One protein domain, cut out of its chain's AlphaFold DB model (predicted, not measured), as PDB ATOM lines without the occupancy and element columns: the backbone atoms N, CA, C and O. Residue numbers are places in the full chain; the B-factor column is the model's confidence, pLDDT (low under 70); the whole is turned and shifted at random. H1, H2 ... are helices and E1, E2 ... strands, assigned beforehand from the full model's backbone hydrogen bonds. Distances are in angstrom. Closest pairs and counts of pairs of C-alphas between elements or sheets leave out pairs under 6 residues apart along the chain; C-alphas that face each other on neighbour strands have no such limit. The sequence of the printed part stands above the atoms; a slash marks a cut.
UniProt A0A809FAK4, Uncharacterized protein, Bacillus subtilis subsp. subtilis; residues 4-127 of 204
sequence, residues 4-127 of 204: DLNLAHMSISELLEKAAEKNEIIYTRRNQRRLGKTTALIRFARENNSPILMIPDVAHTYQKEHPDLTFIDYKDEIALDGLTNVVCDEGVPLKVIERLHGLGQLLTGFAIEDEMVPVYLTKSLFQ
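This is residues 4 to 127 of the 204 residues of an uncharacterized protein of Bacillus subtilis subsp. subtilis (UniProt A0A809FAK4). A twisted five-stranded parallel sheet forms the core, with helices H1, H2 and H3 covering one face and H4 covering the other, in three layers. H5, near the last printed residue, lies off the sheet and touches no other helix. The printed part has 124 residues, with five named helices and five named strands in the order H1 E1 H2 E2 H3 E3 E4 H4 E5 H5; the sheet's order is E1 E5 E4 E2 E3. The class is mixed, helices and strands, and the whole is compact and rounded, with a radius of gyration of the C-alphas of 13.6 A and spans of 42 by 32 by 30 A.

H1, residues 12 to 21, is 14.4 A long and begins at C-alpha 12, (102.631, 142.934, 96.193). E1 is residues 26 to 28, 6.5 A, and H2 is residues 37 to 47, 15.3 A. E2, residues 52 to 54, measures 6.3 A; H3, residues 59 to 65, 10.0 A; E3, residues 71 to 73, 6.4 A. E4, residues 86 to 88, measures 6.7 A, and H4, residues 94 to 102, 12.2 A. E5, residues 106 to 112, is the longest strand, 16.0 A, ending at (106.079, 155.341, 88.247). H5, residues 119 to 125, is 9.7 A long and ends at (102.356, 160.273, 73.743).

E5 pairs staggered, with E4 over residues 106 to 109, N 107 to O 86 being 2.8 A, and with E1 over 110 to 112, N 28 to O 111 being 2.8 A. E4 and E2 have N 53 and O 87 at 2.8 A; E2 and E3 have N 72 and O 52 at 2.8 A. H1 and H2 touch, closest at the C-alphas of Ser 13 and Ala 40, 5.8 A, at a steep tilt of 51 degrees, the same way. H2 lies over E4 at a height over the sheet of 9.0 A, H3 over E3 at 8.3 A. H4 is on the opposite face, at 9.0 A; its closest C-alphas to E5 are those of Leu 100 and Leu 106, 5.2 A. E2, H3, E3 and E4, H4, E5 are strand-helix-strand units, two parallel neighbour strands with a helix between; E1, H2, E2 is a split one, with E5 and E4 between its strands; each crossover is right-handed. Every O i to N i+4 pair is within hydrogen-bond range in H1, H2, H3 and H4; H5 has 2 of 3.

The C-alphas farthest apart are those of His 9 and Gln 127, 41.6 A. The printed part has no cut, and the link from E3 to E4, residues 74 to 85, is long. The mean pLDDT of the printed part is 83.0; residue 30, residues 76 to 79 and residues 114 to 127 are under 70.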
ATOM      1  N   ASP A   4     103.510 153.686  98.728       81.75
ATOM      2  CA  ASP A   4     104.791 153.304  98.145       81.75
ATOM      3  C   ASP A   4     104.888 151.781  98.092       81.75
ATOM      4  O   ASP A   4     104.515 151.082  99.042       81.75
ATOM      5  N   LEU A   5     105.452 151.245  97.008       79.81
ATOM      6  CA  LEU A   5     105.792 149.831  96.935       79.81
ATOM      7  C   LEU A   5     106.877 149.501  97.974       79.81
ATOM      8  O   LEU A   5     108.076 149.641  97.717       79.81
ATOM      9  N   ASN A   6     106.449 149.021  99.142       81.94
ATOM     10  CA  ASN A   6     107.312 148.615 100.246       81.94
ATOM     11  C   ASN A   6     107.054 147.153 100.635       81.94
ATOM     12  O   ASN A   6     106.051 146.819 101.264       81.94
ATOM     13  N   LEU A   7     108.010 146.292 100.290       80.94
ATOM     14  CA  LEU A   7     107.914 144.844 100.487       80.94
ATOM     15  C   LEU A   7     108.443 144.360 101.845       80.94
ATOM     16  O   LEU A   7     108.509 143.158 102.076       80.94
ATOM     17  N   ALA A   8     108.836 145.264 102.749       81.31
ATOM     18  CA  ALA A   8     109.362 144.881 104.063       81.31
ATOM     19  C   ALA A   8     108.312 144.190 104.949       81.31
ATOM     20  O   ALA A   8     108.665 143.397 105.821       81.31
ATOM     21  N   HIS A   9     107.030 144.501 104.738       79.38
ATOM     22  CA  HIS A   9     105.944 144.064 105.620       79.38
ATOM     23  C   HIS A   9     104.722 143.514 104.885       79.38
ATOM     24  O   HIS A   9     103.829 142.987 105.541       79.38
ATOM     25  N   MET A  10     104.657 143.655 103.559       85.88
ATOM     26  CA  MET A  10     103.510 143.244 102.753       85.88
ATOM     27  C   MET A  10     103.978 142.697 101.409       85.88
ATOM     28  O   MET A  10     104.935 143.197 100.815       85.88
ATOM     29  N   SER A  11     103.285 141.681 100.915       91.81
ATOM     30  CA  SER A  11     103.431 141.219  99.539       91.81
ATOM     31  C   SER A  11     102.818 142.219  98.551       91.81
ATOM     32  O   SER A  11     101.977 143.046  98.903       91.81
ATOM     33  N   ILE A  12     103.201 142.113  97.275       92.62
ATOM     34  CA  ILE A  12     102.631 142.934  96.193       92.62
ATOM     35  C   ILE A  12     101.109 142.746  96.107       92.62
ATOM     36  O   ILE A  12     100.379 143.697  95.858       92.62
ATOM     37  N   SER A  13     100.632 141.521  96.325       93.25
ATOM     38  CA  SER A  13      99.208 141.203  96.269       93.25
ATOM     39  C   SER A  13      98.430 141.859  97.403       93.25
ATOM     40  O   SER A  13      97.419 142.489  97.142       93.25
ATOM     41  N   GLU A  14      98.933 141.800  98.638       93.06
ATOM     42  CA  GLU A  14      98.292 142.486  99.771       93.06
ATOM     43  C   GLU A  14      98.297 144.011  99.605       93.06
ATOM     44  O   GLU A  14      97.374 144.684 100.064       93.06
ATOM     45  N   LEU A  15      99.326 144.566  98.954       93.62
ATOM     46  CA  LEU A  15      99.354 145.986  98.612       93.62
ATOM     47  C   LEU A  15      98.285 146.345  97.577       93.62
ATOM     48  O   LEU A  15      97.648 147.380  97.740       93.62
ATOM     49  N   LEU A  16      98.066 145.511  96.553       95.44
ATOM     50  CA  LEU A  16      97.008 145.725  95.558       95.44
ATOM     51  C   LEU A  16      95.619 145.714  96.202       95.44
ATOM     52  O   LEU A  16      94.853 146.642  95.964       95.44
ATOM     53  N   GLU A  17      95.335 144.744  97.075       95.50
ATOM     54  CA  GLU A  17      94.063 144.690  97.815       95.50
ATOM     55  C   GLU A  17      93.840 145.964  98.639       95.50
ATOM     56  O   GLU A  17      92.830 146.647  98.495       95.50
ATOM     57  N   LYS A  18      94.830 146.359  99.451       94.06
ATOM     58  CA  LYS A  18      94.726 147.567 100.284       94.06
ATOM     59  C   LYS A  18      94.614 148.855  99.481       94.06
ATOM     60  O   LYS A  18      93.957 149.795  99.927       94.06
ATOM     61  N   ALA A  19      95.307 148.936  98.350       93.69
ATOM     62  CA  ALA A  19      95.237 150.092  97.474       93.69
ATOM     63  C   ALA A  19      93.848 150.187  96.829       93.69
ATOM     64  O   ALA A  19      93.249 151.259  96.855       93.69
ATOM     65  N   ALA A  20      93.288 149.066  96.368       94.75
ATOM     66  CA  ALA A  20      91.934 149.007  95.826       94.75
ATOM     67  C   ALA A  20      90.858 149.359  96.864       94.75
ATOM     68  O   ALA A  20      89.992 150.184  96.582       94.75
ATOM     69  N   GLU A  21      90.946 148.826  98.089       93.81
ATOM     70  CA  GLU A  21      90.022 149.153  99.193       93.81
ATOM     71  C   GLU A  21      89.949 150.658  99.482       93.81
ATOM     72  O   GLU A  21      88.908 151.177  99.890       93.81
ATOM     73  N   LYS A  22      91.064 151.368  99.288       90.81
ATOM     74  CA  LYS A  22      91.158 152.812  99.519       90.81
ATOM     75  C   LYS A  22      90.981 153.649  98.258       90.81
ATOM     76  O   LYS A  22      91.005 154.875  98.366       90.81
ATOM     77  N   ASN A  23      90.803 153.019  97.096       88.38
ATOM     78  CA  ASN A  23      90.841 153.677  95.794       88.38
ATOM     79  C   ASN A  23      92.117 154.535  95.625       88.38
ATOM     80  O   ASN A  23      92.069 155.723  95.301       88.38
ATOM     81  N   GLU A  24      93.267 153.941  95.939       91.44
ATOM     82  CA  GLU A  24      94.598 154.545  95.847       91.44
ATOM     83  C   GLU A  24      95.473 153.752  94.862       91.44
ATOM     84  O   GLU A  24      95.157 152.623  94.472       91.44
ATOM     85  N   ILE A  25      96.601 154.345  94.456       92.00
ATOM     86  CA  ILE A  25      97.582 153.694  93.584       92.00
ATOM     87  C   ILE A  25      98.907 153.426  94.293       92.00
ATOM     88  O   ILE A  25      99.274 154.119  95.249       92.00
ATOM     89  N   ILE A  26      99.620 152.410  93.806       92.56
ATOM     90  CA  ILE A  26     100.926 152.010  94.312       92.56
ATOM     91  C   ILE A  26     102.021 152.655  93.463       92.56
ATOM     92  O   ILE A  26     102.201 152.319  92.290       92.56
ATOM     93  N   TYR A  27     102.791 153.550  94.064       89.56
ATOM     94  CA  TYR A  27     103.935 154.184  93.433       89.56
ATOM     95  C   TYR A  27     105.158 153.277  93.484       89.56
ATOM     96  O   TYR A  27     105.479 152.651  94.499       89.56
ATOM     97  N   THR A  28     105.848 153.195  92.356       87.00
ATOM     98  CA  THR A  28     107.045 152.387  92.177       87.00
ATOM     99  C   THR A  28     108.215 153.251  91.728       87.00
ATOM    100  O   THR A  28     108.074 154.312  91.112       87.00
ATOM    101  N   ARG A  29     109.418 152.764  92.028       81.75
ATOM    102  CA  ARG A  29     110.687 153.383  91.643       81.75
ATOM    103  C   ARG A  29     111.331 152.608  90.499       81.75
ATOM    104  O   ARG A  29     111.218 151.384  90.415       81.75
ATOM    105  N   ARG A  30     112.115 153.291  89.655       69.06
ATOM    106  CA  ARG A  30     112.786 152.697  88.474       69.06
ATOM    107  C   ARG A  30     113.665 151.476  88.766       69.06
ATOM    108  O   ARG A  30     113.908 150.676  87.867       69.06
ATOM    109  N   ASN A  31     114.172 151.332  89.986       71.12
ATOM    110  CA  ASN A  31     114.985 150.194  90.413       71.12
ATOM    111  C   ASN A  31     114.157 148.985  90.896       71.12
ATOM    112  O   ASN A  31     114.716 147.909  91.082       71.12
ATOM    113  N   GLN A  32     112.835 149.106  91.029       76.75
ATOM    114  CA  GLN A  32     111.930 148.036  91.472       76.75
ATOM    115  C   GLN A  32     111.383 147.202  90.297       76.75
ATOM    116  O   GLN A  32     110.196 146.870  90.229       76.75
ATOM    117  N   ARG A  33     112.239 146.859  89.328       73.44
ATOM    118  CA  ARG A  33     111.853 146.096  88.125       73.44
ATOM    119  C   ARG A  33     111.895 144.591  88.380       73.44
ATOM    120  O   ARG A  33     112.651 144.117  89.217       73.44
ATOM    121  N   ARG A  34     111.112 143.834  87.598       74.38
ATOM    122  CA  ARG A  34     111.094 142.354  87.600       74.38
ATOM    123  C   ARG A  34     110.787 141.710  88.966       74.38
ATOM    124  O   ARG A  34     111.210 140.595  89.227       74.38
ATOM    125  N   LEU A  35     109.998 142.387  89.802       84.69
ATOM    126  CA  LEU A  35     109.564 141.885  91.116       84.69
ATOM    127  C   LEU A  35     108.273 141.043  91.070       84.69
ATOM    128  O   LEU A  35     107.737 140.696  92.111       84.69
ATOM    129  N   GLY A  36     107.738 140.746  89.880       86.94
ATOM    130  CA  GLY A  36     106.460 140.032  89.729       86.94
ATOM    131  C   GLY A  36     105.213 140.923  89.789       86.94
ATOM    132  O   GLY A  36     104.111 140.410  89.949       86.94
ATOM    133  N   LYS A  37     105.362 142.246  89.629       91.56
ATOM    134  CA  LYS A  37     104.251 143.217  89.677       91.56
ATOM    135  C   LYS A  37     103.155 142.923  88.652       91.56
ATOM    136  O   LYS A  37     102.007 142.762  89.039       91.56
ATOM    137  N   THR A  38     103.514 142.758  87.379       91.19
ATOM    138  CA  THR A  38     102.557 142.429  86.309       91.19
ATOM    139  C   THR A  38     101.869 141.084  86.559       91.19
ATOM    140  O   THR A  38     100.664 140.970  86.385       91.19
ATOM    141  N   THR A  39     102.590 140.076  87.063       93.81
ATOM    142  CA  THR A  39     101.992 138.787  87.453       93.81
ATOM    143  C   THR A  39     100.975 138.946  88.586       93.81
ATOM    144  O   THR A  39      99.897 138.358  88.529       93.81
ATOM    145  N   ALA A  40     101.294 139.751  89.604       95.75
ATOM    146  CA  ALA A  40     100.376 140.044  90.700       95.75
ATOM    147  C   ALA A  40      99.151 140.838  90.219       95.75
ATOM    148  O   ALA A  40      98.035 140.500  90.603       95.75
ATOM    149  N   LEU A  41      99.353 141.822  89.338       96.62
ATOM    150  CA  LEU A  41      98.289 142.617  88.724       96.62
ATOM    151  C   LEU A  41      97.334 141.748  87.906       96.62
ATOM    152  O   LEU A  41      96.127 141.877  88.045       96.62
ATOM    153  N   ILE A  42      97.864 140.824  87.098       96.69
ATOM    154  CA  ILE A  42      97.070 139.876  86.304       96.69
ATOM    155  C   ILE A  42      96.207 138.991  87.207       96.69
ATOM    156  O   ILE A  42      95.042 138.746  86.901       96.69
ATOM    157  N   ARG A  43      96.760 138.504  88.326       97.25
ATOM    158  CA  ARG A  43      95.984 137.701  89.277       97.25
ATOM    159  C   ARG A  43      94.878 138.529  89.934       97.25
ATOM    160  O   ARG A  43      93.731 138.100  89.923       97.25
ATOM    161  N   PHE A  44      95.218 139.723  90.408       97.88
ATOM    162  CA  PHE A  44      94.273 140.649  91.026       97.88
ATOM    163  C   PHE A  44      93.137 141.039  90.065       97.88
ATOM    164  O   PHE A  44      91.964 140.993  90.424       97.88
ATOM    165  N   ALA A  45      93.470 141.356  88.813       97.81
ATOM    166  CA  ALA A  45      92.502 141.695  87.775       97.81
ATOM    167  C   ALA A  45      91.523 140.551  87.492       97.81
ATOM    168  O   ALA A  45      90.330 140.788  87.312       97.81
ATOM    169  N   ARG A  46      92.017 139.308  87.493       97.38
ATOM    170  CA  ARG A  46      91.196 138.101  87.341       97.38
ATOM    171  C   ARG A  46      90.227 137.921  88.500       97.38
ATOM    172  O   ARG A  46      89.058 137.647  88.269       97.38
ATOM    173  N   GLU A  47      90.702 138.094  89.726       97.31
ATOM    174  CA  GLU A  47      89.877 137.981  90.935       97.31
ATOM    175  C   GLU A  47      88.790 139.073  90.990       97.31
ATOM    176  O   GLU A  47      87.688 138.818  91.468       97.31
ATOM    177  N   ASN A  48      89.063 140.251  90.415       96.50
ATOM    178  CA  ASN A  48      88.175 141.416  90.433       96.50
ATOM    179  C   ASN A  48      87.428 141.679  89.110       96.50
ATOM    180  O   ASN A  48      86.808 142.734  88.963       96.50
ATOM    181  N   ASN A  49      87.489 140.766  88.130       95.69
ATOM    182  CA  ASN A  49      86.915 140.942  86.783       95.69
ATOM    183  C   ASN A  49      87.236 142.317  86.161       95.69
ATOM    184  O   ASN A  49      86.368 142.997  85.609       95.69
ATOM    185  N   SER A  50      88.482 142.759  86.315       96.44
ATOM    186  CA  SER A  50      88.934 144.097  85.940       96.44
ATOM    187  C   SER A  50      89.720 144.058  84.628       96.44
ATOM    188  O   SER A  50      90.635 143.239  84.498       96.44
ATOM    189  N   PRO A  51      89.431 144.933  83.650       95.56
ATOM    190  CA  PRO A  51      90.309 145.101  82.502       95.56
ATOM    191  C   PRO A  51      91.649 145.720  82.926       95.56
ATOM    192  O   PRO A  51      91.706 146.581  83.808       95.56
ATOM    193  N   ILE A  52      92.726 145.296  82.268       95.94
ATOM    194  CA  ILE A  52      94.087 145.751  82.562       95.94
ATOM    195  C   ILE A  52      94.515 146.748  81.492       95.94
ATOM    196  O   ILE A  52      94.681 146.377  80.330       95.94
ATOM    197  N   LEU A  53      94.727 148.002  81.882       93.19
ATOM    198  CA  LEU A  53      95.311 149.022  81.023       93.19
ATOM    199  C   LEU A  53      96.835 148.915  81.059       93.19
ATOM    200  O   LEU A  53      97.449 148.944  82.128       93.19
ATOM    201  N   MET A  54      97.445 148.798  79.885       88.75
ATOM    202  CA  MET A  54      98.889 148.636  79.730       88.75
ATOM    203  C   MET A  54      99.423 149.556  78.635       88.75
ATOM    204  O   MET A  54      98.667 150.134  77.858       88.75
ATOM    205  N   ILE A  55     100.747 149.675  78.561       77.94
ATOM    206  CA  ILE A  55     101.417 150.370  77.457       77.94
ATOM    207  C   ILE A  55     101.206 149.642  76.118       77.94
ATOM    208  O   ILE A  55     100.918 148.438  76.118       77.94
ATOM    209  N   PRO A  56     101.413 150.334  74.984       71.25
ATOM    210  CA  PRO A  56     101.335 149.715  73.674       71.25
ATOM    211  C   PRO A  56     102.234 148.515  73.450       71.25
ATOM    212  O   PRO A  56     103.272 148.346  74.089       71.25
ATOM    213  N   ASP A  57     101.806 147.683  72.502       73.62
ATOM    214  CA  ASP A  57     102.570 146.575  71.922       73.62
ATOM    215  C   ASP A  57     102.905 145.408  72.877       73.62
ATOM    216  O   ASP A  57     103.521 144.427  72.457       73.62
ATOM    217  N   VAL A  58     102.449 145.444  74.137       79.44
ATOM    218  CA  VAL A  58     102.549 144.307  75.083       79.44
ATOM    219  C   VAL A  58     101.206 143.648  75.389       79.44
ATOM    220  O   VAL A  58     101.169 142.446  75.659       79.44
ATOM    221  N   ALA A  59     100.099 144.391  75.286       84.38
ATOM    222  CA  ALA A  59      98.757 143.904  75.606       84.38
ATOM    223  C   ALA A  59      98.372 142.659  74.788       84.38
ATOM    224  O   ALA A  59      97.870 141.688  75.345       84.38
ATOM    225  N   HIS A  60      98.682 142.633  73.485       84.06
ATOM    226  CA  HIS A  60      98.380 141.488  72.608       84.06
ATOM    227  C   HIS A  60      99.074 140.192  73.040       84.06
ATOM    228  O   HIS A  60      98.514 139.105  72.900       84.06
ATOM    229  N   THR A  61     100.295 140.288  73.568       87.50
ATOM    230  CA  THR A  61     101.039 139.122  74.060       87.50
ATOM    231  C   THR A  61     100.343 138.537  75.283       87.50
ATOM    232  O   THR A  61     100.006 137.356  75.286       87.50
ATOM    233  N   TYR A  62     100.025 139.375  76.272       90.44
ATOM    234  CA  TYR A  62      99.316 138.927  77.470       90.44
ATOM    235  C   TYR A  62      97.886 138.467  77.180       90.44
ATOM    236  O   TYR A  62      97.434 137.492  77.770       90.44
ATOM    237  N   GLN A  63      97.200 139.087  76.219       92.62
ATOM    238  CA  GLN A  63      95.870 138.666  75.783       92.62
ATOM    239  C   GLN A  63      95.868 137.240  75.214       92.62
ATOM    240  O   GLN A  63      94.900 136.506  75.406       92.62
ATOM    241  N   LYS A  64      96.947 136.822  74.533       91.19
ATOM    242  CA  LYS A  64      97.115 135.436  74.065       91.19
ATOM    243  C   LYS A  64      97.398 134.461  75.206       91.19
ATOM    244  O   LYS A  64      96.926 133.331  75.158       91.19
ATOM    245  N   GLU A  65      98.185 134.880  76.193       94.00
ATOM    246  CA  GLU A  65      98.548 134.055  77.355       94.00
ATOM    247  C   GLU A  65      97.396 133.920  78.365       94.00
ATOM    248  O   GLU A  65      97.279 132.904  79.052       94.00
ATOM    249  N   HIS A  66      96.527 134.926  78.431       94.56
ATOM    250  CA  HIS A  66      95.403 135.025  79.357       94.56
ATOM    251  C   HIS A  66      94.122 135.424  78.603       94.56
ATOM    252  O   HIS A  66      93.651 136.557  78.729       94.56
ATOM    253  N   PRO A  67      93.548 134.511  77.798       94.94
ATOM    254  CA  PRO A  67      92.376 134.797  76.964       94.94
ATOM    255  C   PRO A  67      91.097 135.063  77.770       94.94
ATOM    256  O   PRO A  67      90.106 135.521  77.213       94.94
ATOM    257  N   ASP A  68      91.109 134.756  79.066       95.88
ATOM    258  CA  ASP A  68      90.021 134.985  80.014       95.88
ATOM    259  C   ASP A  68      89.961 136.427  80.548       95.88
ATOM    260  O   ASP A  68      88.972 136.818  81.164       95.88
ATOM    261  N   LEU A  69      91.006 137.220  80.311       95.81
ATOM    262  CA  LEU A  69      91.112 138.608  80.748       95.81
ATOM    263  C   LEU A  69      90.958 139.576  79.580       95.81
ATOM    264  O   LEU A  69      91.154 139.214  78.423       95.81
ATOM    265  N   THR A  70      90.645 140.830  79.896       94.75
ATOM    266  CA  THR A  70      90.657 141.926  78.920       94.75
ATOM    267  C   THR A  70      91.897 142.779  79.129       94.75
ATOM    268  O   THR A  70      92.053 143.402  80.180       94.75
ATOM    269  N   PHE A  71      92.760 142.836  78.119       92.75
ATOM    270  CA  PHE A  71      93.900 143.747  78.088       92.75
ATOM    271  C   PHE A  71      93.595 144.925  77.170       92.75
ATOM    272  O   PHE A  71      93.262 144.752  75.999       92.75
ATOM    273  N   ILE A  72      93.728 146.132  77.708       89.94
ATOM    274  CA  ILE A  72      93.529 147.381  76.986       89.94
ATOM    275  C   ILE A  72      94.904 147.964  76.687       89.94
ATOM    276  O   ILE A  72      95.679 148.297  77.583       89.94
ATOM    277  N   ASP A  73      95.193 148.081  75.401       84.75
ATOM    278  CA  ASP A  73      96.379 148.747  74.886       84.75
ATOM    279  C   ASP A  73      96.146 150.263  74.921       84.75
ATOM    280  O   ASP A  73      95.369 150.771  74.116       84.75
ATOM    281  N   TYR A  74      96.767 150.992  75.852       80.44
ATOM    282  CA  TYR A  74      96.615 152.443  75.900       80.44
ATOM    283  C   TYR A  74      97.256 153.106  74.672       80.44
ATOM    284  O   TYR A  74      98.465 153.328  74.625       80.44
ATOM    285  N   LYS A  75      96.415 153.503  73.716       74.00
ATOM    286  CA  LYS A  75      96.758 154.384  72.594       74.00
ATOM    287  C   LYS A  75      96.154 155.761  72.847       74.00
ATOM    288  O   LYS A  75      95.093 155.850  73.459       74.00
ATOM    289  N   ASP A  76      96.775 156.820  72.326       58.03
ATOM    290  CA  ASP A  76      96.342 158.225  72.499       58.03
ATOM    291  C   ASP A  76      94.911 158.540  71.987       58.03
ATOM    292  O   ASP A  76      94.446 159.673  72.078       58.03
ATOM    293  N   GLU A  77      94.189 157.535  71.488       58.12
ATOM    294  CA  GLU A  77      92.843 157.608  70.916       58.12
ATOM    295  C   GLU A  77      91.780 156.844  71.733       58.12
ATOM    296  O   GLU A  77      90.616 156.806  71.335       58.12
ATOM    297  N   ILE A  78      92.131 156.223  72.870       65.44
ATOM    298  CA  ILE A  78      91.135 155.499  73.676       65.44
ATOM    299  C   ILE A  78      90.232 156.474  74.435       65.44
ATOM    300  O   ILE A  78      90.680 157.262  75.271       65.44
ATOM    301  N   ALA A  79      88.925 156.357  74.195       68.50
ATOM    302  CA  ALA A  79      87.899 156.982  75.018       68.50
ATOM    303  C   ALA A  79      87.887 156.335  76.415       68.50
ATOM    304  O   ALA A  79      87.331 155.256  76.611       68.50
ATOM    305  N   LEU A  80      88.517 157.001  77.387       74.31
ATOM    306  CA  LEU A  80      88.581 156.529  78.776       74.31
ATOM    307  C   LEU A  80      87.201 156.522  79.447       74.31
ATOM    308  O   LEU A  80      86.931 155.671  80.283       74.31
ATOM    309  N   ASP A  81      86.300 157.405  79.022       72.62
ATOM    310  CA  ASP A  81      84.981 157.625  79.628       72.62
ATOM    311  C   ASP A  81      84.055 156.384  79.560       72.62
ATOM    312  O   ASP A  81      83.080 156.296  80.303       72.62
ATOM    313  N   GLY A  82      84.368 155.396  78.711       77.62
ATOM    314  CA  GLY A  82      83.640 154.123  78.621       77.62
ATOM    315  C   GLY A  82      84.198 152.994  79.493       77.62
ATOM    316  O   GLY A  82      83.631 151.903  79.506       77.62
ATOM    317  N   LEU A  83      85.317 153.217  80.183       84.88
ATOM    318  CA  LEU A  83      85.955 152.200  81.012       84.88
ATOM    319  C   LEU A  83      85.396 152.205  82.436       84.88
ATOM    320  O   LEU A  83      85.024 153.243  82.974       84.88
ATOM    321  N   THR A  84      85.372 151.040  83.075       89.69
ATOM    322  CA  THR A  84      84.946 150.891  84.472       89.69
ATOM    323  C   THR A  84      85.790 149.831  85.155       89.69
ATOM    324  O   THR A  84      86.077 148.805  84.538       89.69
ATOM    325  N   ASN A  85      86.116 150.044  86.431       93.50
ATOM    326  CA  ASN A  85      86.831 149.071  87.257       93.50
ATOM    327  C   ASN A  85      88.194 148.653  86.665       93.50
ATOM    328  O   ASN A  85      88.540 147.477  86.638       93.50
ATOM    329  N   VAL A  86      88.941 149.609  86.111       95.06
ATOM    330  CA  VAL A  86      90.211 149.368  85.409       95.06
ATOM    331  C   VAL A  86      91.357 149.239  86.401       95.06
ATOM    332  O   VAL A  86      91.428 150.003  87.364       95.06
ATOM    333  N   VAL A  87      92.317 148.361  86.112       96.81
ATOM    334  CA  VAL A  87      93.618 148.360  86.792       96.81
ATOM    335  C   VAL A  87      94.749 148.752  85.847       96.81
ATOM    336  O   VAL A  87      94.731 148.383  84.675       96.81
ATOM    337  N   CYS A  88      95.735 149.506  86.336       93.69
ATOM    338  CA  CYS A  88      96.831 150.021  85.504       93.69
ATOM    339  C   CYS A  88      98.161 149.301  85.764       93.69
ATOM    340  O   CYS A  88      98.587 149.154  86.913       93.69
ATOM    341  N   ASP A  89      98.845 148.893  84.693       92.69
ATOM    342  CA  ASP A  89     100.238 148.440  84.754       92.69
ATOM    343  C   ASP A  89     101.209 149.628  84.901       92.69
ATOM    344  O   ASP A  89     100.909 150.752  84.500       92.69
ATOM    345  N   GLU A  90     102.396 149.365  85.457       86.06
ATOM    346  CA  GLU A  90     103.415 150.361  85.840       86.06
ATOM    347  C   GLU A  90     103.806 151.328  84.704       86.06
ATOM    348  O   GLU A  90     104.253 152.442  84.970       86.06
ATOM    349  N   GLY A  91     103.660 150.924  83.439       80.12
ATOM    350  CA  GLY A  91     104.016 151.761  82.292       80.12
ATOM    351  C   GLY A  91     102.968 152.802  81.875       80.12
ATOM    352  O   GLY A  91     103.278 153.648  81.031       80.12
ATOM    353  N   VAL A  92     101.744 152.754  82.409       85.38
ATOM    354  CA  VAL A  92     100.680 153.701  82.037       85.38
ATOM    355  C   VAL A  92     101.047 155.115  82.524       85.38
ATOM    356  O   VAL A  92     101.453 155.276  83.676       85.38
ATOM    357  N   PRO A  93     100.915 156.167  81.690       83.06
ATOM    358  CA  PRO A  93     101.272 157.525  82.102       83.06
ATOM    359  C   PRO A  93     100.451 158.020  83.303       83.06
ATOM    360  O   PRO A  93      99.228 157.885  83.311       83.06
ATOM    361  N   LEU A  94     101.097 158.697  84.261       83.69
ATOM    362  CA  LEU A  94     100.446 159.185  85.487       83.69
ATOM    363  C   LEU A  94      99.212 160.063  85.207       83.69
ATOM    364  O   LEU A  94      98.167 159.847  85.803       83.69
ATOM    365  N   LYS A  95      99.277 160.959  84.213       82.38
ATOM    366  CA  LYS A  95      98.129 161.792  83.795       82.38
ATOM    367  C   LYS A  95      96.884 160.981  83.390       82.38
ATOM    368  O   LYS A  95      95.758 161.446  83.537       82.38
ATOM    369  N   VAL A  96      97.078 159.782  82.834       85.12
ATOM    370  CA  VAL A  96      95.986 158.884  82.418       85.12
ATOM    371  C   VAL A  96      95.370 158.235  83.648       85.12
ATOM    372  O   VAL A  96      94.150 158.188  83.771       85.12
ATOM    373  N   ILE A  97      96.219 157.796  84.575       88.75
ATOM    374  CA  ILE A  97      95.820 157.245  85.869       88.75
ATOM    375  C   ILE A  97      95.010 158.279  86.660       88.75
ATOM    376  O   ILE A  97      93.918 157.966  87.124       88.75
ATOM    377  N   GLU A  98      95.500 159.516  86.769       86.88
ATOM    378  CA  GLU A  98      94.810 160.618  87.455       86.88
ATOM    379  C   GLU A  98      93.445 160.914  86.829       86.88
ATOM    380  O   GLU A  98      92.462 161.113  87.543       86.88
ATOM    381  N   ARG A  99      93.350 160.888  85.492       86.69
ATOM    382  CA  ARG A  99      92.071 161.051  84.795       86.69
ATOM    383  C   ARG A  99      91.101 159.907  85.105       86.69
ATOM    384  O   ARG A  99      89.951 160.184  85.429       86.69
ATOM    385  N   LEU A 100      91.541 158.650  85.029       89.56
ATOM    386  CA  LEU A 100      90.704 157.487  85.367       89.56
ATOM    387  C   LEU A 100      90.235 157.530  86.825       89.56
ATOM    388  O   LEU A 100      89.089 157.192  87.120       89.56
ATOM    389  N   HIS A 101      91.107 157.971  87.733       89.81
ATOM    390  CA  HIS A 101      90.781 158.165  89.143       89.81
ATOM    391  C   HIS A 101      89.718 159.252  89.331       89.81
ATOM    392  O   HIS A 101      88.696 159.000  89.964       89.81
ATOM    393  N   GLY A 102      89.890 160.415  88.693       87.69
ATOM    394  CA  GLY A 102      88.922 161.516  88.732       87.69
ATOM    395  C   GLY A 102      87.555 161.169  88.128       87.69
ATOM    396  O   GLY A 102      86.542 161.725  88.548       87.69
ATOM    397  N   LEU A 103      87.511 160.227  87.183       87.06
ATOM    398  CA  LEU A 103      86.275 159.695  86.603       87.06
ATOM    399  C   LEU A 103      85.639 158.569  87.443       87.06
ATOM    400  O   LEU A 103      84.548 158.111  87.111       87.06
ATOM    401  N   GLY A 104      86.293 158.104  88.514       90.19
ATOM    402  CA  GLY A 104      85.824 156.972  89.322       90.19
ATOM    403  C   GLY A 104      85.903 155.623  88.596       90.19
ATOM    404  O   GLY A 104      85.159 154.699  88.913       90.19
ATOM    405  N   GLN A 105      86.774 155.517  87.592       92.19
ATOM    406  CA  GLN A 105      86.908 154.346  86.722       92.19
ATOM    407  C   GLN A 105      88.105 153.466  87.087       92.19
ATOM    408  O   GLN A 105      88.165 152.311  86.663       92.19
ATOM    409  N   LEU A 106      89.059 154.013  87.842       93.75
ATOM    410  CA  LEU A 106      90.232 153.302  88.337       93.75
ATOM    411  C   LEU A 106      89.875 152.493  89.588       93.75
ATOM    412  O   LEU A 106      89.291 153.037  90.519       93.75
ATOM    413  N   LEU A 107      90.273 151.222  89.620       95.50
ATOM    414  CA  LEU A 107      90.249 150.398  90.827       95.50
ATOM    415  C   LEU A 107      91.560 150.547  91.617       95.50
ATOM    416  O   LEU A 107      91.543 150.924  92.781       95.50
ATOM    417  N   THR A 108      92.703 150.258  90.983       96.44
ATOM    418  CA  THR A 108      94.059 150.492  91.519       96.44
ATOM    419  C   THR A 108      95.113 150.230  90.424       96.44
ATOM    420  O   THR A 108      94.781 150.087  89.247       96.44
ATOM    421  N   GLY A 109      96.397 150.155  90.767       94.81
ATOM    422  CA  GLY A 109      97.454 149.744  89.850       94.81
ATOM    423  C   GLY A 109      98.842 150.133  90.330       94.81
ATOM    424  O   GLY A 109      99.069 150.373  91.519       94.81
ATOM    425  N   PHE A 110      99.764 150.231  89.380       92.56
ATOM    426  CA  PHE A 110     101.109 150.741  89.610       92.56
ATOM    427  C   PHE A 110     101.336 152.033  88.829       92.56
ATOM    428  O   PHE A 110     100.944 152.132  87.670       92.56
ATOM    429  N   ALA A 111     102.017 152.994  89.444       89.06
ATOM    430  CA  ALA A 111     102.470 154.219  88.795       89.06
ATOM    431  C   ALA A 111     103.959 154.439  89.058       89.06
ATOM    432  O   ALA A 111     104.431 154.244  90.174       89.06
ATOM    433  N   ILE A 112     104.700 154.888  88.048       83.12
ATOM    434  CA  ILE A 112     106.079 155.341  88.247       83.12
ATOM    435  C   ILE A 112     106.033 156.770  88.800       83.12
ATOM    436  O   ILE A 112     105.467 157.657  88.171       83.12
ATOM    437  N   GLU A 113     106.648 156.983  89.965       71.81
ATOM    438  CA  GLU A 113     106.711 158.289  90.651       71.81
ATOM    439  C   GLU A 113     107.556 159.336  89.890       71.81
ATOM    440  O   GLU A 113     107.424 160.536  90.094       71.81
ATOM    441  N   ASP A 114     108.429 158.883  88.990       62.28
ATOM    442  CA  ASP A 114     109.387 159.711  88.254       62.28
ATOM    443  C   ASP A 114     108.733 160.377  87.022       62.28
ATOM    444  O   ASP A 114     108.386 159.695  86.053       62.28
ATOM    445  N   GLU A 115     108.608 161.714  87.039       53.50
ATOM    446  CA  GLU A 115     108.050 162.557  85.958       53.50
ATOM    447  C   GLU A 115     108.726 162.343  84.589       53.50
ATOM    448  O   GLU A 115     108.159 162.678  83.544       53.50
ATOM    449  N   MET A 116     109.925 161.747  84.546       51.12
ATOM    450  CA  MET A 116     110.554 161.340  83.293       51.12
ATOM    451  C   MET A 116     109.925 160.052  82.748       51.12
ATOM    452  O   MET A 116     110.494 158.955  82.846       51.12
ATOM    453  N   VAL A 117     108.781 160.199  82.079       52.97
ATOM    454  CA  VAL A 117     108.254 159.199  81.140       52.97
ATOM    455  C   VAL A 117     109.400 158.786  80.195       52.97
ATOM    456  O   VAL A 117     110.071 159.661  79.638       52.97
ATOM    457  N   PRO A 118     109.705 157.485  80.020       49.62
ATOM    458  CA  PRO A 118     110.802 157.067  79.156       49.62
ATOM    459  C   PRO A 118     110.646 157.647  77.746       49.62
ATOM    460  O   PRO A 118     109.569 157.571  77.167       49.62
ATOM    461  N   VAL A 119     111.719 158.188  77.163       44.03
ATOM    462  CA  VAL A 119     111.695 158.896  75.859       44.03
ATOM    463  C   VAL A 119     111.066 158.072  74.714       44.03
ATOM    464  O   VAL A 119     110.548 158.617  73.740       44.03
ATOM    465  N   TYR A 120     111.085 156.739  74.818       48.41
ATOM    466  CA  TYR A 120     110.424 155.855  73.854       48.41
ATOM    467  C   TYR A 120     108.897 155.785  74.030       48.41
ATOM    468  O   TYR A 120     108.201 155.616  73.038       48.41
ATOM    469  N   LEU A 121     108.378 155.978  75.247       45.50
ATOM    470  CA  LEU A 121     106.952 156.192  75.519       45.50
ATOM    471  C   LEU A 121     106.529 157.607  75.093       45.50
ATOM    472  O   LEU A 121     105.444 157.791  74.551       45.50
ATOM    473  N   THR A 122     107.394 158.617  75.245       45.69
ATOM    474  CA  THR A 122     107.034 160.007  74.913       45.69
ATOM    475  C   THR A 122     106.906 160.285  73.414       45.69
ATOM    476  O   THR A 122     106.240 161.238  73.028       45.69
ATOM    477  N   LYS A 123     107.532 159.488  72.539       42.19
ATOM    478  CA  LYS A 123     107.507 159.769  71.095       42.19
ATOM    479  C   LYS A 123     106.127 159.583  70.451       42.19
ATOM    480  O   LYS A 123     105.864 160.283  69.478       42.19
ATOM    481  N   SER A 124     105.268 158.702  70.983       45.25
ATOM    482  CA  SER A 124     103.855 158.631  70.566       45.25
ATOM    483  C   SER A 124     102.975 159.539  71.432       45.25
ATOM    484  O   SER A 124     102.264 160.368  70.881       45.25
ATOM    485  N   LEU A 125     103.155 159.511  72.763       42.31
ATOM    486  CA  LEU A 125     102.356 160.273  73.743       42.31
ATOM    487  C   LEU A 125     102.453 161.809  73.623       42.31
ATOM    488  O   LEU A 125     101.629 162.524  74.201       42.31
ATOM    489  N   PHE A 126     103.487 162.328  72.946       44.94
ATOM    490  CA  PHE A 126     103.710 163.762  72.702       44.94
ATOM    491  C   PHE A 126     103.792 164.122  71.217       44.94
ATOM    492  O   PHE A 126     104.141 165.257  70.887       44.94
ATOM    493  N   GLN A 127     103.388 163.231  70.304       45.88
ATOM    494  CA  GLN A 127     102.812 163.733  69.060       45.88
ATOM    495  C   GLN A 127     101.434 164.298  69.407       45.88
ATOM    496  O   GLN A 127     100.399 163.722  69.090       45.88
TER     497      GLN A 127